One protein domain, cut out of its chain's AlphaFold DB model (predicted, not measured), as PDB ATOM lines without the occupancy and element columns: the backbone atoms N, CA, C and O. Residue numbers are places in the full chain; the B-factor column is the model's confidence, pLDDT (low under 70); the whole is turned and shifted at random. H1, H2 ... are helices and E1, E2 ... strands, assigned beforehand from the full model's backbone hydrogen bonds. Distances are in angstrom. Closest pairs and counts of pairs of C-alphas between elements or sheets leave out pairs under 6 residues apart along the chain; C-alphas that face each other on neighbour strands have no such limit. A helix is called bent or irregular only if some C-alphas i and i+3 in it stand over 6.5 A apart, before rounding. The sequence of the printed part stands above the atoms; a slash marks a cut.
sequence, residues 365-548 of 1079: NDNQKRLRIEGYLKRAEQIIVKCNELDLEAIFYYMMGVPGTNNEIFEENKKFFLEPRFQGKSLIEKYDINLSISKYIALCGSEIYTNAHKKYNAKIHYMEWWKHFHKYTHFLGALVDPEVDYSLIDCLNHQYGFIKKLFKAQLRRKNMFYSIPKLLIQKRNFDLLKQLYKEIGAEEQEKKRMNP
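Overview. This is residues 365 to 548 of the 1079 residues of an uncharacterized protein of Candidatus Lokiarchaeota archaeon (UniProt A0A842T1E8). Three helices, H2, H6 and H7, lie side by side in a row with H6 in the middle, and a ribbon of two strands, E1 and E2, runs along one side of that row. H1 is a long arm whose first part sticks out alone at residues 366 to 376, while H4, H5, H8 and the unnamed stretch 457 to 472 gather at the end where the strands and H7 end. The printed part has 184 residues, with eight named helices and two named strands in the order H1 E1 H2 H3 E2 H4 H5 H6 H7 H8. The sheet, E1 beside E2, is parallel, and the class is mostly helix. The whole is compact, with a radius of gyration of the C-alphas of 17.9 A and spans of 49 by 46 by 36 A.

Arrangement. H1, residues 366 to 389, touches no helix; it is close to but not clearly touching H3, residues 427 to 430, with the C-alphas of Glu 381 and Leu 427 closest at 8.0 A. E1, residues 395 to 400, and E2, residues 434 to 439, are parallel neighbours at 28 degrees; N 396 and O 434 are 2.8 A apart and N 438 and O 398 2.8 A, within hydrogen-bond range. E1, H2, H3 and E2 form a strand-helix-strand unit, two parallel strands joined through helices, with a right-handed crossover. H2, residues 407 to 418, touches H3 with residues 416 to 418 alone; the C-alphas of Phe 417 and Leu 427 are closest, at 5.2 A. The hub is H6, residues 488 to 508, touching three helices. H6 and H2 only just touch, with 3 pairs of C-alphas within 8 A, Lys 414 and Phe 498 closest at 7.3 A; they run the same way at a shallow tilt of 4 degrees. H6 touches H3 with residues 502 to 506 alone, the C-alphas of Glu 429 and Ala 505 being closest at 5.4 A. H6 and E2 are near each other, with 7 pairs of C-alphas within 10 A. H6 and H7, residues 516 to 535, form a helical hairpin, opposite ways at a shallow tilt of 4 degrees; the C-alphas of Ile 489 and Lys 530 are closest, at 6.4 A. H5, residues 473 to 476, is close to but not clearly touching H7, the C-alphas of Phe 475 and Leu 529 being closest at 6.7 A. H8, residues 538 to 546, is about perpendicular to H7 at 87 degrees, close but not clearly touching; the C-alphas of Tyr 533 and Glu 539 are closest, at 6.9 A. H4, residues 447 to 456, touches no helix and is irregular, C-alphas 450 and 453 being 8.2 A apart. Every O i to N i+4 pair is within hydrogen-bond range in H1, H2, H6, H7 and H8, against 4 of 6 in H4; H3 and H5 are too short for such a pair.

Along the chain. H1 is 34.7 A long from C-alpha 366 at (136.007, 153.853, 150.446). H6 is 30.0 A long from C-alpha 488 at (122.017, 149.404, 124.868), and H7 28.7 A. H8 ends at C-alpha 546, (111.025, 141.860, 127.158).

Size, cuts and confidence. The C-alphas farthest apart, of Leu 390 and Pro 548, are 54.9 A apart. The printed part has no cut. The links H4 to H5 and H5 to H6 are long; residues 459 to 460 pair with 480 to 481, antiparallel. Mean pLDDT of the printed part is 90.9; residues 538 to 548 are under 70.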
ATOM      1  N   ASN A 365     140.736 154.785 151.205       79.06
ATOM      2  CA  ASN A 365     139.624 153.935 151.596       79.06
ATOM      3  C   ASN A 365     138.315 154.424 150.971       79.06
ATOM      4  O   ASN A 365     138.230 155.521 150.404       79.06
ATOM      5  N   ASP A 366     137.276 153.607 151.114       75.12
ATOM      6  CA  ASP A 366     136.007 153.853 150.446       75.12
ATOM      7  C   ASP A 366     135.286 155.117 150.924       75.12
ATOM      8  O   ASP A 366     134.693 155.840 150.122       75.12
ATOM      9  N   ASN A 367     135.381 155.437 152.215       72.69
ATOM     10  CA  ASN A 367     134.746 156.628 152.780       72.69
ATOM     11  C   ASN A 367     135.373 157.910 152.224       72.69
ATOM     12  O   ASN A 367     134.656 158.820 151.807       72.69
ATOM     13  N   GLN A 368     136.708 157.969 152.158       76.25
ATOM     14  CA  GLN A 368     137.411 159.096 151.543       76.25
ATOM     15  C   GLN A 368     137.009 159.263 150.073       76.25
ATOM     16  O   GLN A 368     136.767 160.385 149.626       76.25
ATOM     17  N   LYS A 369     136.906 158.161 149.320       82.56
ATOM     18  CA  LYS A 369     136.473 158.204 147.919       82.56
ATOM     19  C   LYS A 369     135.041 158.739 147.781       82.56
ATOM     20  O   LYS A 369     134.814 159.600 146.937       82.56
ATOM     21  N   ARG A 370     134.097 158.305 148.629       79.75
ATOM     22  CA  ARG A 370     132.696 158.777 148.597       79.75
ATOM     23  C   ARG A 370     132.594 160.279 148.842       79.75
ATOM     24  O   ARG A 370     132.000 160.983 148.030       79.75
ATOM     25  N   LEU A 371     133.248 160.775 149.894       81.12
ATOM     26  CA  LEU A 371     133.279 162.210 150.210       81.12
ATOM     27  C   LEU A 371     133.872 163.036 149.060       81.12
ATOM     28  O   LEU A 371     133.372 164.111 148.730       81.12
ATOM     29  N   ARG A 372     134.921 162.521 148.408       88.44
ATOM     30  CA  ARG A 372     135.531 163.180 147.245       88.44
ATOM     31  C   ARG A 372     134.589 163.232 146.042       88.44
ATOM     32  O   ARG A 372     134.612 164.234 145.337       88.44
ATOM     33  N   ILE A 373     133.753 162.215 145.812       92.88
ATOM     34  CA  ILE A 373     132.785 162.203 144.697       92.88
ATOM     35  C   ILE A 373     131.713 163.275 144.872       92.88
ATOM     36  O   ILE A 373     131.399 163.990 143.920       92.88
ATOM     37  N   GLU A 374     131.178 163.434 146.080       89.75
ATOM     38  CA  GLU A 374     130.216 164.506 146.355       89.75
ATOM     39  C   GLU A 374     130.861 165.885 146.160       89.75
ATOM     40  O   GLU A 374     130.299 166.752 145.484       89.75
ATOM     41  N   GLY A 375     132.084 166.060 146.674       93.75
ATOM     42  CA  GLY A 375     132.879 167.265 146.451       93.75
ATOM     43  C   GLY A 375     133.154 167.540 144.969       93.75
ATOM     44  O   GLY A 375     133.101 168.691 144.545       93.75
ATOM     45  N   TYR A 376     133.381 166.498 144.168       96.31
ATOM     46  CA  TYR A 376     133.630 166.600 142.731       96.31
ATOM     47  C   TYR A 376     132.425 167.136 141.961       96.31
ATOM     48  O   TYR A 376     132.565 168.094 141.207       96.31
ATOM     49  N   LEU A 377     131.229 166.575 142.168       97.38
ATOM     50  CA  LEU A 377     130.020 167.055 141.486       97.38
ATOM     51  C   LEU A 377     129.658 168.479 141.921       97.38
ATOM     52  O   LEU A 377     129.305 169.309 141.083       97.38
ATOM     53  N   LYS A 378     129.829 168.798 143.211       96.56
ATOM     54  CA  LYS A 378     129.678 170.172 143.704       96.56
ATOM     55  C   LYS A 378     130.678 171.120 143.039       96.56
ATOM     56  O   LYS A 378     130.310 172.224 142.649       96.56
ATOM     57  N   ARG A 379     131.933 170.694 142.873       97.38
ATOM     58  CA  ARG A 379     132.955 171.484 142.182       97.38
ATOM     59  C   ARG A 379     132.625 171.670 140.702       97.38
ATOM     60  O   ARG A 379     132.813 172.765 140.187       97.38
ATOM     61  N   ALA A 380     132.091 170.650 140.033       98.19
ATOM     62  CA  ALA A 380     131.658 170.757 138.641       98.19
ATOM     63  C   ALA A 380     130.570 171.815 138.457       98.19
ATOM     64  O   ALA A 380     130.655 172.642 137.554       98.19
ATOM     65  N   GLU A 381     129.587 171.824 139.352       97.62
ATOM     66  CA  GLU A 381     128.558 172.856 139.397       97.62
ATOM     67  C   GLU A 381     129.157 174.251 139.608       97.62
ATOM     68  O   GLU A 381     128.849 175.162 138.846       97.62
ATOM     69  N   GLN A 382     130.068 174.414 140.573       98.12
ATOM     70  CA  GLN A 382     130.755 175.689 140.809       98.12
ATOM     71  C   GLN A 382     131.526 176.177 139.579       98.12
ATOM     72  O   GLN A 382     131.447 177.355 139.250       98.12
ATOM     73  N   ILE A 383     132.230 175.284 138.880       98.62
ATOM     74  CA  ILE A 383     132.949 175.623 137.646       98.62
ATOM     75  C   ILE A 383     131.963 176.091 136.570       98.62
ATOM     76  O   ILE A 383     132.201 177.120 135.953       98.62
ATOM     77  N   ILE A 384     130.838 175.393 136.369       98.44
ATOM     78  CA  ILE A 384     129.799 175.801 135.404       98.44
ATOM     79  C   ILE A 384     129.281 177.209 135.718       98.44
ATOM     80  O   ILE A 384     129.215 178.056 134.823       98.44
ATOM     81  N   VAL A 385     128.935 177.464 136.984       98.19
ATOM     82  CA  VAL A 385     128.464 178.778 137.443       98.19
ATOM     83  C   VAL A 385     129.533 179.834 137.185       98.19
ATOM     84  O   VAL A 385     129.247 180.853 136.562       98.19
ATOM     85  N   LYS A 386     130.779 179.564 137.586       98.44
ATOM     86  CA  LYS A 386     131.876 180.521 137.461       98.44
ATOM     87  C   LYS A 386     132.226 180.830 136.007       98.44
ATOM     88  O   LYS A 386     132.471 181.985 135.682       98.44
ATOM     89  N   CYS A 387     132.188 179.837 135.120       98.44
ATOM     90  CA  CYS A 387     132.352 180.069 133.687       98.44
ATOM     91  C   CYS A 387     131.267 181.005 133.140       98.44
ATOM     92  O   CYS A 387     131.578 181.895 132.361       98.44
ATOM     93  N   ASN A 388     130.014 180.860 133.584       98.06
ATOM     94  CA  ASN A 388     128.928 181.758 133.176       98.06
ATOM     95  C   ASN A 388     129.102 183.180 133.733       98.06
ATOM     96  O   ASN A 388     128.832 184.139 133.022       98.06
ATOM     97  N   GLU A 389     129.570 183.328 134.977       98.19
ATOM     98  CA  GLU A 389     129.900 184.643 135.554       98.19
ATOM     99  C   GLU A 389     131.008 185.363 134.775       98.19
ATOM    100  O   GLU A 389     130.974 186.582 134.640       98.19
ATOM    101  N   LEU A 390     131.996 184.608 134.284       98.19
ATOM    102  CA  LEU A 390     133.151 185.129 133.550       98.19
ATOM    103  C   LEU A 390     132.920 185.241 132.037       98.19
ATOM    104  O   LEU A 390     133.827 185.681 131.330       98.19
ATOM    105  N   ASP A 391     131.761 184.806 131.529       97.44
ATOM    106  CA  ASP A 391     131.524 184.627 130.088       97.44
ATOM    107  C   ASP A 391     132.634 183.770 129.427       97.44
ATOM    108  O   ASP A 391     133.157 184.056 128.351       97.44
ATOM    109  N   LEU A 392     133.088 182.732 130.131       97.69
ATOM    110  CA  LEU A 392     134.122 181.810 129.673       97.69
ATOM    111  C   LEU A 392     133.486 180.612 128.965       97.69
ATOM    112  O   LEU A 392     132.721 179.852 129.565       97.69
ATOM    113  N   GLU A 393     133.874 180.379 127.712       97.44
ATOM    114  CA  GLU A 393     133.528 179.144 127.017       97.44
ATOM    115  C   GLU A 393     134.292 177.961 127.631       97.44
ATOM    116  O   GLU A 393     135.517 177.903 127.581       97.44
ATOM    117  N   ALA A 394     133.563 176.990 128.185       98.06
ATOM    118  CA  ALA A 394     134.117 175.740 128.698       98.06
ATOM    119  C   ALA A 394     133.308 174.553 128.173       98.06
ATOM    120  O   ALA A 394     132.078 174.562 128.240       98.06
ATOM    121  N   ILE A 395     133.988 173.521 127.669       98.44
ATOM    122  CA  ILE A 395     133.355 172.331 127.086       98.44
ATOM    123  C   ILE A 395     133.513 171.164 128.053       98.44
ATOM    124  O   ILE A 395     134.627 170.775 128.370       98.44
ATOM    125  N   PHE A 396     132.412 170.553 128.483       98.44
ATOM    126  CA  PHE A 396     132.426 169.419 129.406       98.44
ATOM    127  C   PHE A 396     132.174 168.112 128.653       98.44
ATOM    128  O   PHE A 396     131.163 167.969 127.965       98.44
ATOM    129  N   TYR A 397     133.056 167.127 128.795       97.94
ATOM    130  CA  TYR A 397     132.841 165.800 128.220       97.94
ATOM    131  C   TYR A 397     131.841 164.999 129.049       97.94
ATOM    132  O   TYR A 397     132.006 164.873 130.257       97.94
ATOM    133  N   TYR A 398     130.838 164.413 128.396       96.88
ATOM    134  CA  TYR A 398     129.828 163.548 129.011       96.88
ATOM    135  C   TYR A 398     129.732 162.233 128.235       96.88
ATOM    136  O   TYR A 398     129.574 162.252 127.016       96.88
ATOM    137  N   MET A 399     129.823 161.099 128.930       95.69
ATOM    138  CA  MET A 399     129.912 159.764 128.346       95.69
ATOM    139  C   MET A 399     128.690 158.918 128.709       95.69
ATOM    140  O   MET A 399     128.293 158.827 129.868       95.69
ATOM    141  N   MET A 400     128.111 158.251 127.711       93.88
ATOM    142  CA  MET A 400     126.918 157.413 127.866       93.88
ATOM    143  C   MET A 400     127.222 155.933 127.664       93.88
ATOM    144  O   MET A 400     128.080 155.589 126.855       93.88
ATOM    145  N   GLY A 401     126.449 155.057 128.309       92.50
ATOM    146  CA  GLY A 401     126.499 153.614 128.043       92.50
ATOM    147  C   GLY A 401     127.784 152.942 128.523       92.50
ATOM    148  O   GLY A 401     128.226 151.955 127.947       92.50
ATOM    149  N   VAL A 402     128.408 153.491 129.564       95.75
ATOM    150  CA  VAL A 402     129.590 152.890 130.188       95.75
ATOM    151  C   VAL A 402     129.162 151.608 130.914       95.75
ATOM    152  O   VAL A 402     128.105 151.630 131.553       95.75
ATOM    153  N   PRO A 403     129.935 150.508 130.857       96.31
ATOM    154  CA  PRO A 403     129.672 149.314 131.655       96.31
ATOM    155  C   PRO A 403     129.343 149.635 133.117       96.31
ATOM    156  O   PRO A 403     130.030 150.416 133.776       96.31
ATOM    157  N   GLY A 404     128.249 149.057 133.602       93.75
ATOM    158  CA  GLY A 404     127.635 149.330 134.893       93.75
ATOM    159  C   GLY A 404     126.607 150.464 134.900       93.75
ATOM    160  O   GLY A 404     126.133 150.799 135.982       93.75
ATOM    161  N   THR A 405     126.276 151.088 133.762       94.81
ATOM    162  CA  THR A 405     125.165 152.060 133.665       94.81
ATOM    163  C   THR A 405     123.824 151.351 133.853       94.81
ATOM    164  O   THR A 405     123.565 150.360 133.182       94.81
ATOM    165  N   ASN A 406     122.956 151.902 134.702       91.88
ATOM    166  CA  ASN A 406     121.610 151.396 134.972       91.88
ATOM    167  C   ASN A 406     120.623 152.549 135.254       91.88
ATOM    168  O   ASN A 406     120.977 153.727 135.126       91.88
ATOM    169  N   ASN A 407     119.383 152.220 135.635       88.56
ATOM    170  CA  ASN A 407     118.339 153.213 135.912       88.56
ATOM    171  C   ASN A 407     118.700 154.180 137.050       88.56
ATOM    172  O   ASN A 407     118.448 155.374 136.918       88.56
ATOM    173  N   GLU A 408     119.337 153.704 138.124       91.75
ATOM    174  CA  GLU A 408     119.789 154.557 139.234       91.75
ATOM    175  C   GLU A 408     120.735 155.654 138.727       91.75
ATOM    176  O   GLU A 408     120.501 156.838 138.946       91.75
ATOM    177  N   ILE A 409     121.756 155.274 137.954       94.94
ATOM    178  CA  ILE A 409     122.728 156.206 137.364       94.94
ATOM    179  C   ILE A 409     122.046 157.222 136.443       94.94
ATOM    180  O   ILE A 409     122.466 158.381 136.363       94.94
ATOM    181  N   PHE A 410     121.003 156.814 135.724       93.19
ATOM    182  CA  PHE A 410     120.235 157.732 134.893       93.19
ATOM    183  C   PHE A 410     119.439 158.744 135.728       93.19
ATOM    184  O   PHE A 410     119.441 159.934 135.399       93.19
ATOM    185  N   GLU A 411     118.819 158.312 136.825       93.19
ATOM    186  CA  GLU A 411     118.121 159.213 137.747       93.19
ATOM    187  C   GLU A 411     119.086 160.154 138.477       93.19
ATOM    188  O   GLU A 411     118.793 161.340 138.604       93.19
ATOM    189  N   GLU A 412     120.281 159.697 138.858       96.56
ATOM    190  CA  GLU A 412     121.320 160.577 139.406       96.56
ATOM    191  C   GLU A 412     121.759 161.648 138.400       96.56
ATOM    192  O   GLU A 412     121.858 162.824 138.748       96.56
ATOM    193  N   ASN A 413     121.959 161.270 137.133       96.44
ATOM    194  CA  ASN A 413     122.272 162.220 136.064       96.44
ATOM    195  C   ASN A 413     121.150 163.246 135.866       96.44
ATOM    196  O   ASN A 413     121.409 164.449 135.783       96.44
ATOM    197  N   LYS A 414     119.891 162.791 135.814       95.56
ATOM    198  CA  LYS A 414     118.734 163.692 135.756       95.56
ATOM    199  C   LYS A 414     118.713 164.624 136.953       95.56
ATOM    200  O   LYS A 414     118.499 165.811 136.757       95.56
ATOM    201  N   LYS A 415     118.943 164.117 138.160       96.50
ATOM    202  CA  LYS A 415     118.968 164.930 139.373       96.50
ATOM    203  C   LYS A 415     120.034 166.021 139.273       96.50
ATOM    204  O   LYS A 415     119.728 167.196 139.434       96.50
ATOM    205  N   PHE A 416     121.259 165.661 138.899       97.62
ATOM    206  CA  PHE A 416     122.352 166.622 138.771       97.62
ATOM    207  C   PHE A 416     122.022 167.768 137.796       97.62
ATOM    208  O   PHE A 416     122.164 168.941 138.154       97.62
ATOM    209  N   PHE A 417     121.526 167.447 136.595       97.88
ATOM    210  CA  PHE A 417     121.298 168.439 135.537       97.88
ATOM    211  C   PHE A 417     119.914 169.105 135.547       97.88
ATOM    212  O   PHE A 417     119.810 170.274 135.176       97.88
ATOM    213  N   LEU A 418     118.860 168.366 135.901       96.94
ATOM    214  CA  LEU A 418     117.448 168.735 135.714       96.94
ATOM    215  C   LEU A 418     116.709 169.062 137.020       96.94
ATOM    216  O   LEU A 418     115.595 169.573 136.946       96.94
ATOM    217  N   GLU A 419     117.271 168.771 138.197       96.00
ATOM    218  CA  GLU A 419     116.622 169.131 139.463       96.00
ATOM    219  C   GLU A 419     116.584 170.663 139.626       96.00
ATOM    220  O   GLU A 419     117.627 171.316 139.496       96.00
ATOM    221  N   PRO A 420     115.411 171.261 139.908       95.19
ATOM    222  CA  PRO A 420     115.295 172.698 140.133       95.19
ATOM    223  C   PRO A 420     115.994 173.135 141.429       95.19
ATOM    224  O   PRO A 420     115.442 173.006 142.518       95.19
ATOM    225  N   ARG A 421     117.217 173.666 141.318       95.25
ATOM    226  CA  ARG A 421     118.048 174.083 142.469       95.25
ATOM    227  C   ARG A 421     118.484 175.549 142.416       95.25
ATOM    228  O   ARG A 421     118.967 176.083 143.408       95.25
ATOM    229  N   PHE A 422     118.258 176.232 141.294       93.50
ATOM    230  CA  PHE A 422     118.713 177.603 141.063       93.50
ATOM    231  C   PHE A 422     117.530 178.540 140.849       93.50
ATOM    232  O   PHE A 422     117.170 178.849 139.712       93.50
ATOM    233  N   GLN A 423     116.915 178.985 141.951       93.56
ATOM    234  CA  GLN A 423     115.722 179.848 141.931       93.56
ATOM    235  C   GLN A 423     114.568 179.199 141.143       93.56
ATOM    236  O   GLN A 423     113.998 179.794 140.230       93.56
ATOM    237  N   GLY A 424     114.286 177.925 141.439       94.00
ATOM    238  CA  GLY A 424     113.247 177.149 140.755       94.00
ATOM    239  C   GLY A 424     113.599 176.700 139.332       94.00
ATOM    240  O   GLY A 424     112.765 176.080 138.680       94.00
ATOM    241  N   LYS A 425     114.820 176.967 138.844       97.25
ATOM    242  CA  LYS A 425     115.339 176.451 137.565       97.25
ATOM    243  C   LYS A 425     116.369 175.350 137.787       97.25
ATOM    244  O   LYS A 425     117.097 175.354 138.783       97.25
ATOM    245  N   SER A 426     116.446 174.419 136.845       97.94
ATOM    246  CA  SER A 426     117.509 173.413 136.816       97.94
ATOM    247  C   SER A 426     118.854 173.988 136.362       97.94
ATOM    248  O   SER A 426     118.919 175.107 135.845       97.94
ATOM    249  N   LEU A 427     119.936 173.220 136.533       98.00
ATOM    250  CA  LEU A 427     121.291 173.636 136.152       98.00
ATOM    251  C   LEU A 427     121.353 174.027 134.664       98.00
ATOM    252  O   LEU A 427     121.803 175.122 134.329       98.00
ATOM    253  N   ILE A 428     120.805 173.180 133.783       97.94
ATOM    254  CA  ILE A 428     120.783 173.403 132.325       97.94
ATOM    255  C   ILE A 428     119.810 174.508 131.874       97.94
ATOM    256  O   ILE A 428     119.842 174.921 130.717       97.94
ATOM    257  N   GLU A 429     118.892 174.950 132.733       98.06
ATOM    258  CA  GLU A 429     117.966 176.053 132.435       98.06
ATOM    259  C   GLU A 429     118.515 177.394 132.927       98.06
ATOM    260  O   GLU A 429     118.226 178.447 132.343       98.06
ATOM    261  N   LYS A 430     119.307 177.372 134.005       98.12
ATOM    262  CA  LYS A 430     119.896 178.568 134.607       98.12
ATOM    263  C   LYS A 430     121.209 178.991 133.946       98.12
ATOM    264  O   LYS A 430     121.415 180.200 133.842       98.12
ATOM    265  N   TYR A 431     122.029 178.050 133.477       98.44
ATOM    266  CA  TYR A 431     123.380 178.316 132.967       98.44
ATOM    267  C   TYR A 431     123.602 177.749 131.563       98.44
ATOM    268  O   TYR A 431     122.964 176.772 131.162       98.44
ATOM    269  N   ASP A 432     124.518 178.362 130.818       98.19
ATOM    270  CA  ASP A 432     125.045 177.838 129.563       98.19
ATOM    271  C   ASP A 432     126.030 176.714 129.881       98.19
ATOM    272  O   ASP A 432     126.939 176.872 130.698       98.19
ATOM    273  N   ILE A 433     125.811 175.541 129.287       97.62
ATOM    274  CA  ILE A 433     126.579 174.329 129.578       97.62
ATOM    275  C   ILE A 433     126.889 173.633 128.268       97.62
ATOM    276  O   ILE A 433     125.989 173.053 127.674       97.62
ATOM    277  N   ASN A 434     128.151 173.623 127.849       98.12
ATOM    278  CA  ASN A 434     128.555 173.008 126.586       98.12
ATOM    279  C   ASN A 434     128.947 171.541 126.805       98.12
ATOM    280  O   ASN A 434     130.116 171.224 127.007       98.12
ATOM    281  N   LEU A 435     127.972 170.627 126.786       97.69
ATOM    282  CA  LEU A 435     128.231 169.186 126.907       97.69
ATOM    283  C   LEU A 435     128.643 168.560 125.567       97.69
ATOM    284  O   LEU A 435     127.822 168.398 124.660       97.69
ATOM    285  N   SER A 436     129.895 168.113 125.479       96.75
ATOM    286  CA  SER A 436     130.375 167.219 124.424       96.75
ATOM    287  C   SER A 436     129.957 165.782 124.740       96.75
ATOM    288  O   SER A 436     130.584 165.086 125.540       96.75
ATOM    289  N   ILE A 437     128.837 165.365 124.145       94.69
ATOM    290  CA  ILE A 437     128.211 164.064 124.399       94.69
ATOM    291  C   ILE A 437     128.874 162.984 123.545       94.69
ATOM    292  O   ILE A 437     128.782 163.001 122.313       94.69
ATOM    293  N   SER A 438     129.481 162.008 124.214       92.81
ATOM    294  CA  SER A 438     130.085 160.826 123.617       92.81
ATOM    295  C   SER A 438     129.399 159.547 124.093       92.81
ATOM    296  O   SER A 438     128.736 159.483 125.131       92.81
ATOM    297  N   LYS A 439     129.539 158.500 123.288       92.81
ATOM    298  CA  LYS A 439     129.167 157.139 123.668       92.81
ATOM    299  C   LYS A 439     130.421 156.451 124.177       92.81
ATOM    300  O   LYS A 439     131.505 156.717 123.655       92.81
ATOM    301  N   TYR A 440     130.273 155.572 125.158       94.75
ATOM    302  CA  TYR A 440     131.348 154.680 125.544       94.75
ATOM    303  C   TYR A 440     131.766 153.853 124.330       94.75
ATOM    304  O   TYR A 440     130.929 153.299 123.618       94.75
ATOM    305  N   ILE A 441     133.072 153.804 124.093       93.75
ATOM    306  CA  ILE A 441     133.684 152.942 123.093       93.75
ATOM    307  C   ILE A 441     134.589 151.998 123.864       93.75
ATOM    308  O   ILE A 441     135.442 152.442 124.631       93.75
ATOM    309  N   ALA A 442     134.388 150.702 123.657       93.19
ATOM    310  CA  ALA A 442     135.143 149.610 124.248       93.19
ATOM    311  C   ALA A 442     136.588 149.589 123.714       93.19
ATOM    312  O   ALA A 442     136.963 148.750 122.896       93.19
ATOM    313  N   LEU A 443     137.395 150.566 124.129       90.25
ATOM    314  CA  LEU A 443     138.817 150.638 123.814       90.25
ATOM    315  C   LEU A 443     139.558 149.574 124.624       90.25
ATOM    316  O   LEU A 443     139.395 149.486 125.844       90.25
ATOM    317  N   CYS A 444     140.381 148.781 123.935       89.62
ATOM    318  CA  CYS A 444     141.254 147.801 124.569       89.62
ATOM    319  C   CYS A 444     142.152 148.455 125.628       89.62
ATOM    320  O   CYS A 444     142.339 149.664 125.614       89.62
ATOM    321  N   GLY A 445     142.686 147.666 126.563       85.75
ATOM    322  CA  GLY A 445     143.663 148.138 127.553       85.75
ATOM    323  C   GLY A 445     143.124 149.070 128.641       85.75
ATOM    324  O   GLY A 445     143.921 149.672 129.341       85.75
ATOM    325  N   SER A 446     141.804 149.195 128.810       89.81
ATOM    326  CA  SER A 446     141.205 149.785 130.016       89.81
ATOM    327  C   SER A 446     140.679 148.695 130.962       89.81
ATOM    328  O   SER A 446     140.235 147.634 130.506       89.81
ATOM    329  N   GLU A 447     140.687 148.955 132.272       91.31
ATOM    330  CA  GLU A 447     140.090 148.083 133.300       91.31
ATOM    331  C   GLU A 447     138.616 147.785 132.991       91.31
ATOM    332  O   GLU A 447     138.177 146.635 133.047       91.31
ATOM    333  N   ILE A 448     137.840 148.812 132.618       91.12
ATOM    334  CA  ILE A 448     136.419 148.652 132.284       91.12
ATOM    335  C   ILE A 448     136.241 147.732 131.078       91.12
ATOM    336  O   ILE A 448     135.358 146.883 131.115       91.12
ATOM    337  N   TYR A 449     137.053 147.869 130.028       92.19
ATOM    338  CA  TYR A 449     136.999 146.965 128.880       92.19
ATOM    339  C   TYR A 449     137.325 145.522 129.283       92.19
ATOM    340  O   TYR A 449     136.591 144.598 128.935       92.19
ATOM    341  N   THR A 450     138.405 145.332 130.041       90.62
ATOM    342  CA  THR A 450     138.930 144.004 130.393       90.62
ATOM    343  C   THR A 450     137.990 143.252 131.332       90.62
ATOM    344  O   THR A 450     137.781 142.051 131.176       90.62
ATOM    345  N   ASN A 451     137.377 143.964 132.279       90.19
ATOM    346  CA  ASN A 451     136.559 143.387 133.342       90.19
ATOM    347  C   ASN A 451     135.057 143.695 133.205       90.19
ATOM    348  O   ASN A 451     134.305 143.452 134.149       90.19
ATOM    349  N   ALA A 452     134.597 144.173 132.040       89.12
ATOM    350  CA  ALA A 452     133.206 144.564 131.780       89.12
ATOM    351  C   ALA A 452     132.185 143.516 132.265       89.12
ATOM    352  O   ALA A 452     131.309 143.813 133.080       89.12
ATOM    353  N   HIS A 453     132.341 142.271 131.804       87.00
ATOM    354  CA  HIS A 453     131.443 141.167 132.140       87.00
ATOM    355  C   HIS A 453     131.568 140.753 133.609       87.00
ATOM    356  O   HIS A 453     130.573 140.681 134.318       87.00
ATOM    357  N   LYS A 454     132.793 140.524 134.095       86.06
ATOM    358  CA  LYS A 454     133.034 140.021 135.456       86.06
ATOM    359  C   LYS A 454     132.595 141.008 136.542       86.06
ATOM    360  O   LYS A 454     132.089 140.591 137.576       86.06
ATOM    361  N   LYS A 455     132.829 142.304 136.327       84.50
ATOM    362  CA  LYS A 455     132.661 143.352 137.347       84.50
ATOM    363  C   LYS A 455     131.302 144.036 137.286       84.50
ATOM    364  O   LYS A 455     130.799 144.470 138.316       84.50
ATOM    365  N   TYR A 456     130.724 144.151 136.092       86.00
ATOM    366  CA  TYR A 456     129.495 144.917 135.876       86.00
ATOM    367  C   TYR A 456     128.388 144.113 135.202       86.00
ATOM    368  O   TYR A 456     127.339 144.680 134.911       86.00
ATOM    369  N   ASN A 457     128.610 142.825 134.915       86.94
ATOM    370  CA  ASN A 457     127.703 142.022 134.095       86.94
ATOM    371  C   ASN A 457     127.392 142.703 132.744       86.94
ATOM    372  O   ASN A 457     126.315 142.540 132.184       86.94
ATOM    373  N   ALA A 458     128.326 143.502 132.223       93.31
ATOM    374  CA  ALA A 458     128.166 144.188 130.950       93.31
ATOM    375  C   ALA A 458     128.553 143.261 129.791       93.31
ATOM    376  O   ALA A 458     129.474 142.447 129.912       93.31
ATOM    377  N   LYS A 459     127.896 143.416 128.641       93.25
ATOM    378  CA  LYS A 459     128.185 142.638 127.430       93.25
ATOM    379  C   LYS A 459     128.713 143.557 126.336       93.25
ATOM    380  O   LYS A 459     127.985 144.390 125.810       93.25
ATOM    381  N   ILE A 460     129.979 143.382 125.965       93.75
ATOM    382  CA  ILE A 460     130.573 144.023 124.786       93.75
ATOM    383  C   ILE A 460     130.359 143.075 123.604       93.75
ATOM    384  O   ILE A 460     130.940 141.991 123.573       93.75
ATOM    385  N   HIS A 461     129.521 143.459 122.642       93.00
ATOM    386  CA  HIS A 461     129.130 142.563 121.543       93.00
ATOM    387  C   HIS A 461     130.267 142.312 120.543       93.00
ATOM    388  O   HIS A 461     130.344 141.232 119.964       93.00
ATOM    389  N   TYR A 462     131.191 143.267 120.395       91.94
ATOM    390  CA  TYR A 462     132.392 143.135 119.565       91.94
ATOM    391  C   TYR A 462     133.654 143.492 120.351       91.94
ATOM    392  O   TYR A 462     134.117 144.631 120.311       91.94
ATOM    393  N   MET A 463     134.234 142.516 121.053       91.25
ATOM    394  CA  MET A 463     135.458 142.732 121.840       91.25
ATOM    395  C   MET A 463     136.613 143.265 120.983       91.25
ATOM    396  O   MET A 463     137.211 144.275 121.325       91.25
ATOM    397  N   GLU A 464     136.874 142.667 119.820       93.88
ATOM    398  CA  GLU A 464     137.938 143.107 118.907       93.88
ATOM    399  C   GLU A 464     137.380 143.894 117.713       93.88
ATOM    400  O   GLU A 464     137.780 143.672 116.572       93.88
ATOM    401  N   TRP A 465     136.436 144.812 117.956       94.19
ATOM    402  CA  TRP A 465     135.731 145.566 116.907       94.19
ATOM    403  C   TRP A 465     136.662 146.224 115.873       94.19
ATOM    404  O   TRP A 465     136.304 146.315 114.700       94.19
ATOM    405  N   TRP A 466     137.875 146.624 116.269       94.56
ATOM    406  CA  TRP A 466     138.877 147.204 115.367       94.56
ATOM    407  C   TRP A 466     139.384 146.226 114.307       94.56
ATOM    408  O   TRP A 466     139.881 146.661 113.274       94.56
ATOM    409  N   LYS A 467     139.242 144.911 114.512       94.94
ATOM    410  CA  LYS A 467     139.606 143.885 113.526       94.94
ATOM    411  C   LYS A 467     138.538 143.679 112.450       94.94
ATOM    412  O   LYS A 467     138.810 142.983 111.470       94.94
ATOM    413  N   HIS A 468     137.356 144.274 112.599       92.81
ATOM    414  CA  HIS A 468     136.258 144.142 111.649       92.81
ATOM    415  C   HIS A 468     136.276 145.294 110.642       92.81
ATOM    416  O   HIS A 468     136.085 146.459 111.000       92.81
ATOM    417  N   PHE A 469     136.471 144.965 109.363       93.00
ATOM    418  CA  PHE A 469     136.353 145.933 108.278       93.00
ATOM    419  C   PHE A 469     134.876 146.146 107.935       93.00
ATOM    420  O   PHE A 469     134.252 145.320 107.271       93.00
ATOM    421  N   HIS A 470     134.300 147.231 108.449       91.50
ATOM    422  CA  HIS A 470     132.883 147.544 108.322       91.50
ATOM    423  C   HIS A 470     132.685 149.050 108.114       91.50
ATOM    424  O   HIS A 470     133.412 149.869 108.673       91.50
ATOM    425  N   LYS A 471     131.652 149.462 107.368       89.94
ATOM    426  CA  LYS A 471     131.373 150.900 107.159       89.94
ATOM    427  C   LYS A 471     131.072 151.670 108.449       89.94
ATOM    428  O   LYS A 471     131.217 152.889 108.502       89.94
ATOM    429  N   TYR A 472     130.669 150.952 109.495       91.50
ATOM    430  CA  TYR A 472     130.342 151.492 110.810       91.50
ATOM    431  C   TYR A 472     131.262 150.950 111.908       91.50
ATOM    432  O   TYR A 472     130.829 150.832 113.051       91.50
ATOM    433  N   THR A 473     132.520 150.611 111.595       88.44
ATOM    434  CA  THR A 473     133.487 150.091 112.584       88.44
ATOM    435  C   THR A 473     133.545 150.948 113.853       88.44
ATOM    436  O   THR A 473     133.577 150.404 114.953       88.44
ATOM    437  N   HIS A 474     133.438 152.278 113.738       83.44
ATOM    438  CA  HIS A 474     133.452 153.161 114.906       83.44
ATOM    439  C   HIS A 474     132.218 153.060 115.819       83.44
ATOM    440  O   HIS A 474     132.290 153.436 116.986       83.44
ATOM    441  N   PHE A 475     131.099 152.534 115.317       92.38
ATOM    442  CA  PHE A 475     129.923 152.217 116.127       92.38
ATOM    443  C   PHE A 475     129.991 150.820 116.742       92.38
ATOM    444  O   PHE A 475     129.389 150.618 117.792       92.38
ATOM    445  N   LEU A 476     130.734 149.880 116.147       93.19
ATOM    446  CA  LEU A 476     130.841 148.512 116.667       93.19
ATOM    447  C   LEU A 476     131.427 148.487 118.084       93.19
ATOM    448  O   LEU A 476     130.920 147.769 118.941       93.19
ATOM    449  N   GLY A 477     132.423 149.334 118.365       93.06
ATOM    450  CA  GLY A 477     132.979 149.476 119.714       93.06
ATOM    451  C   GLY A 477     132.014 150.088 120.737       93.06
ATOM    452  O   GLY A 477     132.265 149.984 121.933       93.06
ATOM    453  N   ALA A 478     130.914 150.701 120.293       94.94
ATOM    454  CA  ALA A 478     129.859 151.238 121.152       94.94
ATOM    455  C   ALA A 478     128.663 150.279 121.315       94.94
ATOM    456  O   ALA A 478     127.699 150.622 121.998       94.94
ATOM    457  N   LEU A 479     128.703 149.087 120.702       95.38
ATOM    458  CA  LEU A 479     127.697 148.045 120.903       95.38
ATOM    459  C   LEU A 479     127.962 147.330 122.232       95.38
ATOM    460  O   LEU A 479     128.555 146.250 122.281       95.38
ATOM    461  N   VAL A 480     127.549 147.987 123.315       94.94
ATOM    462  CA  VAL A 480     127.759 147.546 124.694       94.94
ATOM    463  C   VAL A 480     126.432 147.574 125.440       94.94
ATOM    464  O   VAL A 480     125.831 148.639 125.569       94.94
ATOM    465  N   ASP A 481     126.010 146.425 125.966       94.44
ATOM    466  CA  ASP A 481     124.987 146.395 127.009       94.44
ATOM    467  C   ASP A 481     125.666 146.726 128.333       94.44
ATOM    468  O   ASP A 481     126.548 145.974 128.770       94.44
ATOM    469  N   PRO A 482     125.326 147.859 128.961       92.88
ATOM    470  CA  PRO A 482     126.011 148.287 130.166       92.88
ATOM    471  C   PRO A 482     125.761 147.360 131.363       92.88
ATOM    472  O   PRO A 482     126.609 147.324 132.247       92.88
ATOM    473  N   GLU A 483     124.661 146.605 131.406       89.56
ATOM    474  CA  GLU A 483     124.365 145.614 132.452       89.56
ATOM    475  C   GLU A 483     123.450 144.503 131.889       89.56
ATOM    476  O   GLU A 483     122.781 144.712 130.877       89.56
ATOM    477  N   VAL A 484     123.393 143.319 132.523       74.81
ATOM    478  CA  VAL A 484     122.594 142.164 132.037       74.81
ATOM    479  C   VAL A 484     121.134 142.528 131.771       74.81
ATOM    480  O   VAL A 484     120.568 142.050 130.784       74.81
ATOM    481  N   ASP A 485     120.557 143.384 132.613       74.62
ATOM    482  CA  ASP A 485     119.142 143.768 132.579       74.62
ATOM    483  C   ASP A 485     118.927 145.226 132.158       74.62
ATOM    484  O   ASP A 485     117.870 145.800 132.409       74.62
ATOM    485  N   TYR A 486     119.940 145.844 131.550       84.50
ATOM    486  CA  TYR A 486     119.836 147.192 131.014       84.50
ATOM    487  C   TYR A 486     120.522 147.239 129.653       84.50
ATOM    488  O   TYR A 486     121.751 147.303 129.564       84.50
ATOM    489  N   SER A 487     119.725 147.143 128.587       90.75
ATOM    490  CA  SER A 487     120.251 147.005 127.230       90.75
ATOM    491  C   SER A 487     120.835 148.315 126.702       90.75
ATOM    492  O   SER A 487     120.554 149.416 127.199       90.75
ATOM    493  N   LEU A 488     121.619 148.221 125.626       92.88
ATOM    494  CA  LEU A 488     122.017 149.404 124.868       92.88
ATOM    495  C   LEU A 488     120.799 150.218 124.398       92.88
ATOM    496  O   LEU A 488     120.848 151.449 124.392       92.88
ATOM    497  N   ILE A 489     119.703 149.562 124.006       91.94
ATOM    498  CA  ILE A 489     118.492 150.227 123.508       91.94
ATOM    499  C   ILE A 489     117.831 151.050 124.613       91.94
ATOM    500  O   ILE A 489     117.522 152.226 124.385       91.94
ATOM    501  N   ASP A 490     117.678 150.473 125.806       90.44
ATOM    502  CA  ASP A 490     117.150 151.167 126.983       90.44
ATOM    503  C   ASP A 490     118.014 152.378 127.334       90.44
ATOM    504  O   ASP A 490     117.508 153.497 127.486       90.44
ATOM    505  N   CYS A 491     119.336 152.179 127.359       93.50
ATOM    506  CA  CYS A 491     120.297 153.245 127.600       93.50
ATOM    507  C   CYS A 491     120.141 154.387 126.582       93.50
ATOM    508  O   CYS A 491     120.004 155.551 126.965       93.50
ATOM    509  N   LEU A 492     120.095 154.079 125.280       93.06
ATOM    510  CA  LEU A 492     119.939 155.080 124.222       93.06
ATOM    511  C   LEU A 492     118.598 155.818 124.309       93.06
ATOM    512  O   LEU A 492     118.557 157.028 124.085       93.06
ATOM    513  N   ASN A 493     117.505 155.125 124.637       91.75
ATOM    514  CA  ASN A 493     116.180 155.731 124.785       91.75
ATOM    515  C   ASN A 493     116.150 156.743 125.933       91.75
ATOM    516  O   ASN A 493     115.742 157.894 125.739       91.75
ATOM    517  N   HIS A 494     116.634 156.336 127.106       91.88
ATOM    518  CA  HIS A 494     116.713 157.192 128.286       91.88
ATOM    519  C   HIS A 494     117.619 158.404 128.030       91.88
ATOM    520  O   HIS A 494     117.198 159.555 128.199       91.88
ATOM    521  N   GLN A 495     118.826 158.172 127.512       92.19
ATOM    522  CA  GLN A 495     119.783 159.237 127.219       92.19
ATOM    523  C   GLN A 495     119.264 160.215 126.160       92.19
ATOM    524  O   GLN A 495     119.423 161.425 126.306       92.19
ATOM    525  N   TYR A 496     118.570 159.739 125.123       94.12
ATOM    526  CA  TYR A 496     117.999 160.630 124.113       94.12
ATOM    527  C   TYR A 496     116.937 161.567 124.696       94.12
ATOM    528  O   TYR A 496     116.860 162.739 124.316       94.12
ATOM    529  N   GLY A 497     116.141 161.073 125.650       93.62
ATOM    530  CA  GLY A 497     115.195 161.890 126.408       93.62
ATOM    531  C   GLY A 497     115.886 163.024 127.170       93.62
ATOM    532  O   GLY A 497     115.438 164.172 127.102       93.62
ATOM    533  N   PHE A 498     117.006 162.730 127.837       94.75
ATOM    534  CA  PHE A 498     117.839 163.738 128.501       94.75
ATOM    535  C   PHE A 498     118.428 164.749 127.503       94.75
ATOM    536  O   PHE A 498     118.240 165.954 127.674       94.75
ATOM    537  N   ILE A 499     119.048 164.281 126.415       95.69
ATOM    538  CA  ILE A 499     119.666 165.137 125.388       95.69
ATOM    539  C   ILE A 499     118.642 166.092 124.769       95.69
ATOM    540  O   ILE A 499     118.927 167.272 124.587       95.69
ATOM    541  N   LYS A 500     117.422 165.625 124.482       96.81
ATOM    542  CA  LYS A 500     116.342 166.496 123.991       96.81
ATOM    543  C   LYS A 500     116.031 167.634 124.962       96.81
ATOM    544  O   LYS A 500     115.870 168.772 124.524       96.81
ATOM    545  N   LYS A 501     115.939 167.340 126.265       97.31
ATOM    546  CA  LYS A 501     115.694 168.357 127.301       97.31
ATOM    547  C   LYS A 501     116.856 169.346 127.390       97.31
ATOM    548  O   LYS A 501     116.602 170.547 127.387       97.31
ATOM    549  N   LEU A 502     118.097 168.851 127.365       97.25
ATOM    550  CA  LEU A 502     119.311 169.670 127.317       97.25
ATOM    551  C   LEU A 502     119.296 170.638 126.130       97.25
ATOM    552  O   LEU A 502     119.364 171.846 126.327       97.25
ATOM    553  N   PHE A 503     119.133 170.127 124.906       97.94
ATOM    554  CA  PHE A 503     119.097 170.959 123.701       97.94
ATOM    555  C   PHE A 503     117.961 171.980 123.757       97.94
ATOM    556  O   PHE A 503     118.169 173.142 123.431       97.94
ATOM    557  N   LYS A 504     116.766 171.579 124.202       98.00
ATOM    558  CA  LYS A 504     115.624 172.494 124.335       98.00
ATOM    559  C   LYS A 504     115.916 173.629 125.321       98.00
ATOM    560  O   LYS A 504     115.583 174.773 125.026       98.00
ATOM    561  N   ALA A 505     116.513 173.326 126.474       97.69
ATOM    562  CA  ALA A 505     116.872 174.330 127.471       97.69
ATOM    563  C   ALA A 505     117.958 175.281 126.943       97.69
ATOM    564  O   ALA A 505     117.776 176.494 126.981       97.69
ATOM    565  N   GLN A 506     119.030 174.743 126.361       98.12
ATOM    566  CA  GLN A 506     120.167 175.530 125.877       98.12
ATOM    567  C   GLN A 506     119.824 176.376 124.636       98.12
ATOM    568  O   GLN A 506     120.244 177.526 124.544       98.12
ATOM    569  N   LEU A 507     118.971 175.882 123.728       97.81
ATOM    570  CA  LEU A 507     118.461 176.675 122.598       97.81
ATOM    571  C   LEU A 507     117.602 177.861 123.061       97.81
ATOM    572  O   LEU A 507     117.715 178.947 122.501       97.81
ATOM    573  N   ARG A 508     116.776 177.694 124.106       97.81
ATOM    574  CA  ARG A 508     115.998 178.807 124.695       97.81
ATOM    575  C   ARG A 508     116.894 179.886 125.297       97.81
ATOM    576  O   ARG A 508     116.516 181.052 125.299       97.81
ATOM    577  N   ARG A 509     118.069 179.490 125.785       96.56
ATOM    578  CA  ARG A 509     119.106 180.394 126.292       96.56
ATOM    579  C   ARG A 509     119.958 181.024 125.190       96.56
ATOM    580  O   ARG A 509     120.770 181.882 125.494       96.56
ATOM    581  N   LYS A 510     119.743 180.643 123.924       97.44
ATOM    582  CA  LYS A 510     120.541 181.065 122.762       97.44
ATOM    583  C   LYS A 510     122.018 180.641 122.848       97.44
ATOM    584  O   LYS A 510     122.868 181.276 122.233       97.44
ATOM    585  N   ASN A 511     122.318 179.547 123.551       97.31
ATOM    586  CA  ASN A 511     123.670 178.999 123.584       97.31
ATOM    587  C   ASN A 511     124.043 178.420 122.202       97.31
ATOM    588  O   ASN A 511     123.490 177.404 121.765       97.31
ATOM    589  N   MET A 512     125.020 179.050 121.543       96.38
ATOM    590  CA  MET A 512     125.482 178.734 120.183       96.38
ATOM    591  C   MET A 512     126.169 177.367 120.055       96.38
ATOM    592  O   MET A 512     126.307 176.835 118.949       96.38
ATOM    593  N   PHE A 513     126.562 176.747 121.171       96.44
ATOM    594  CA  PHE A 513     127.086 175.385 121.163       96.44
ATOM    595  C   PHE A 513     126.032 174.371 120.691       96.44
ATOM    596  O   PHE A 513     126.378 173.339 120.101       96.44
ATOM    597  N   TYR A 514     124.745 174.673 120.872       97.56
ATOM    598  CA  TYR A 514     123.632 173.805 120.511       97.56
ATOM    599  C   TYR A 514     122.920 174.283 119.249       97.56
ATOM    600  O   TYR A 514     122.705 175.468 119.026       97.56
ATOM    601  N   SER A 515     122.507 173.334 118.411       97.31
ATOM    602  CA  SER A 515     121.711 173.618 117.218       97.31
ATOM    603  C   SER A 515     120.778 172.452 116.898       97.31
ATOM    604  O   SER A 515     121.059 171.301 117.245       97.31
ATOM    605  N   ILE A 516     119.664 172.729 116.216       96.44
ATOM    606  CA  ILE A 516     118.745 171.678 115.749       96.44
ATOM    607  C   ILE A 516     119.476 170.664 114.845       96.44
ATOM    608  O   ILE A 516     119.334 169.465 115.092       96.44
ATOM    609  N   PRO A 517     120.332 171.077 113.884       97.25
ATOM    610  CA  PRO A 517     121.147 170.135 113.118       97.25
ATOM    611  C   PRO A 517     122.013 169.212 113.987       97.25
ATOM    612  O   PRO A 517     122.039 168.005 113.749       97.25
ATOM    613  N   LYS A 518     122.666 169.731 115.041       95.38
ATOM    614  CA  LYS A 518     123.443 168.898 115.979       95.38
ATOM    615  C   LYS A 518     122.558 167.870 116.699       95.38
ATOM    616  O   LYS A 518     122.970 166.720 116.841       95.38
ATOM    617  N   LEU A 519     121.332 168.234 117.095       95.75
ATOM    618  CA  LEU A 519     120.378 167.296 117.705       95.75
ATOM    619  C   LEU A 519     119.960 166.187 116.729       95.75
ATOM    620  O   LEU A 519     119.862 165.023 117.117       95.75
ATOM    621  N   LEU A 520     119.719 166.539 115.462       95.88
ATOM    622  CA  LEU A 520     119.355 165.582 114.416       95.88
ATOM    623  C   LEU A 520     120.503 164.613 114.106       95.88
ATOM    624  O   LEU A 520     120.255 163.422 113.929       95.88
ATOM    625  N   ILE A 521     121.755 165.084 114.121       93.94
ATOM    626  CA  ILE A 521     122.940 164.219 113.997       93.94
ATOM    627  C   ILE A 521     123.006 163.225 115.163       93.94
ATOM    628  O   ILE A 521     123.213 162.033 114.936       93.94
ATOM    629  N   GLN A 522     122.771 163.676 116.402       93.44
ATOM    630  CA  GLN A 522     122.732 162.777 117.561       93.44
ATOM    631  C   GLN A 522     121.624 161.728 117.428       93.44
ATOM    632  O   GLN A 522     121.881 160.541 117.628       93.44
ATOM    633  N   LYS A 523     120.421 162.141 117.002       95.06
ATOM    634  CA  LYS A 523     119.311 161.220 116.722       95.06
ATOM    635  C   LYS A 523     119.703 160.174 115.675       95.06
ATOM    636  O   LYS A 523     119.588 158.985 115.942       95.06
ATOM    637  N   ARG A 524     120.239 160.602 114.527       95.31
ATOM    638  CA  ARG A 524     120.678 159.701 113.451       95.31
ATOM    639  C   ARG A 524     121.715 158.693 113.942       95.31
ATOM    640  O   ARG A 524     121.620 157.512 113.630       95.31
ATOM    641  N   ASN A 525     122.682 159.140 114.742       93.19
ATOM    642  CA  ASN A 525     123.692 158.260 115.325       93.19
ATOM    643  C   ASN A 525     123.090 157.260 116.326       93.19
ATOM    644  O   ASN A 525     123.683 156.210 116.567       93.19
ATOM    645  N   PHE A 526     121.982 157.593 116.987       94.31
ATOM    646  CA  PHE A 526     121.285 156.683 117.900       94.31
ATOM    647  C   PHE A 526     120.469 155.667 117.113       94.31
ATOM    648  O   PHE A 526     120.576 154.478 117.384       94.31
ATOM    649  N   ASP A 527     119.726 156.120 116.106       94.50
ATOM    650  CA  ASP A 527     118.942 155.254 115.228       94.50
ATOM    651  C   ASP A 527     119.846 154.242 114.506       94.50
ATOM    652  O   ASP A 527     119.523 153.058 114.449       94.50
ATOM    653  N   LEU A 528     121.037 154.667 114.071       93.94
ATOM    654  CA  LEU A 528     122.040 153.775 113.494       93.94
ATOM    655  C   LEU A 528     122.579 152.743 114.498       93.94
ATOM    656  O   LEU A 528     122.727 151.578 114.148       93.94
ATOM    657  N   LEU A 529     122.850 153.127 115.752       93.75
ATOM    658  CA  LEU A 529     123.241 152.146 116.773       93.75
ATOM    659  C   LEU A 529     122.133 151.131 117.035       93.75
ATOM    660  O   LEU A 529     122.421 149.946 117.144       93.75
ATOM    661  N   LYS A 530     120.879 151.590 117.112       93.25
ATOM    662  CA  LYS A 530     119.727 150.701 117.262       93.25
ATOM    663  C   LYS A 530     119.644 149.731 116.091       93.25
ATOM    664  O   LYS A 530     119.453 148.547 116.315       93.25
ATOM    665  N   GLN A 531     119.823 150.212 114.863       93.88
ATOM    666  CA  GLN A 531     119.857 149.360 113.677       93.88
ATOM    667  C   GLN A 531     120.966 148.302 113.773       93.88
ATOM    668  O   GLN A 531     120.680 147.117 113.650       93.88
ATOM    669  N   LEU A 532     122.206 148.707 114.061       92.25
ATOM    670  CA  LEU A 532     123.339 147.780 114.170       92.25
ATOM    671  C   LEU A 532     123.151 146.758 115.293       92.25
ATOM    672  O   LEU A 532     123.484 145.590 115.136       92.25
ATOM    673  N   TYR A 533     122.573 147.185 116.413       90.50
ATOM    674  CA  TYR A 533     122.234 146.308 117.526       90.50
ATOM    675  C   TYR A 533     121.186 145.246 117.138       90.50
ATOM    676  O   TYR A 533     121.245 144.108 117.598       90.50
ATOM    677  N   LYS A 534     120.249 145.575 116.241       88.38
ATOM    678  CA  LYS A 534     119.287 144.605 115.690       88.38
ATOM    679  C   LYS A 534     119.944 143.622 114.727       88.38
ATOM    680  O   LYS A 534     119.678 142.428 114.816       88.38
ATOM    681  N   GLU A 535     120.810 144.114 113.840       88.25
ATOM    682  CA  GLU A 535     121.496 143.305 112.818       88.25
ATOM    683  C   GLU A 535     122.337 142.170 113.426       88.25
ATOM    684  O   GLU A 535     122.473 141.113 112.818       88.25
ATOM    685  N   ILE A 536     122.841 142.340 114.652       83.88
ATOM    686  CA  ILE A 536     123.601 141.301 115.366       83.88
ATOM    687  C   ILE A 536     122.735 140.269 116.105       83.88
ATOM    688  O   ILE A 536     123.258 139.475 116.886       83.88
ATOM    689  N   GLY A 537     121.412 140.288 115.916       76.00
ATOM    690  CA  GLY A 537     120.480 139.364 116.572       76.00
ATOM    691  C   GLY A 537     120.293 139.616 118.074       76.00
ATOM    692  O   GLY A 537     119.626 138.836 118.756       76.00
ATOM    693  N   ALA A 538     120.842 140.711 118.614       69.50
ATOM    694  CA  ALA A 538     120.681 141.049 120.026       69.50
ATOM    695  C   ALA A 538     119.226 141.429 120.358       69.50
ATOM    696  O   ALA A 538     118.759 141.125 121.452       69.50
ATOM    697  N   GLU A 539     118.468 141.980 119.399       61.53
ATOM    698  CA  GLU A 539     117.040 142.284 119.581       61.53
ATOM    699  C   GLU A 539     116.173 141.017 119.705       61.53
ATOM    700  O   GLU A 539     115.160 141.048 120.391       61.53
ATOM    701  N   GLU A 540     116.533 139.874 119.110       56.81
ATOM    702  CA  GLU A 540     115.785 138.620 119.334       56.81
ATOM    703  C   GLU A 540     116.033 138.053 120.737       56.81
ATOM    704  O   GLU A 540     115.115 137.526 121.372       56.81
ATOM    705  N   GLN A 541     117.254 138.215 121.256       57.62
ATOM    706  CA  GLN A 541     117.575 137.917 122.653       57.62
ATOM    707  C   GLN A 541     116.838 138.880 123.600       57.62
ATOM    708  O   GLN A 541     116.344 138.456 124.641       57.62
ATOM    709  N   GLU A 542     116.697 140.150 123.216       56.88
ATOM    710  CA  GLU A 542     115.959 141.179 123.954       56.88
ATOM    711  C   GLU A 542     114.437 140.984 123.882       56.88
ATOM    712  O   GLU A 542     113.775 141.072 124.903       56.88
ATOM    713  N   LYS A 543     113.853 140.612 122.737       52.03
ATOM    714  CA  LYS A 543     112.418 140.297 122.605       52.03
ATOM    715  C   LYS A 543     112.031 139.048 123.396       52.03
ATOM    716  O   LYS A 543     110.962 139.031 124.002       52.03
ATOM    717  N   LYS A 544     112.919 138.047 123.477       54.44
ATOM    718  CA  LYS A 544     112.777 136.922 124.422       54.44
ATOM    719  C   LYS A 544     112.851 137.373 125.892       54.44
ATOM    720  O   LYS A 544     112.222 136.737 126.732       54.44
ATOM    721  N   ARG A 545     113.569 138.463 126.204       52.75
ATOM    722  CA  ARG A 545     113.676 139.064 127.554       52.75
ATOM    723  C   ARG A 545     112.542 140.037 127.908       52.75
ATOM    724  O   ARG A 545     112.149 140.092 129.066       52.75
ATOM    725  N   MET A 546     112.009 140.788 126.941       48.09
ATOM    726  CA  MET A 546     111.025 141.860 127.158       48.09
ATOM    727  C   MET A 546     109.572 141.381 127.152       48.09
ATOM    728  O   MET A 546     108.709 142.100 127.643       48.09
ATOM    729  N   ASN A 547     109.289 140.189 126.618       45.94
ATOM    730  CA  ASN A 547     107.937 139.627 126.604       45.94
ATOM    731  C   ASN A 547     107.829 138.150 127.050       45.94
ATOM    732  O   ASN A 547     107.017 137.405 126.488       45.94
ATOM    733  N   PRO A 548     108.577 137.661 128.062       49.66
ATOM    734  CA  PRO A 548     108.131 136.461 128.743       49.66
ATOM    735  C   PRO A 548     106.821 136.829 129.444       49.66
ATOM    736  O   PRO A 548     106.746 137.845 130.138       49.66
TER     737      PRO A 548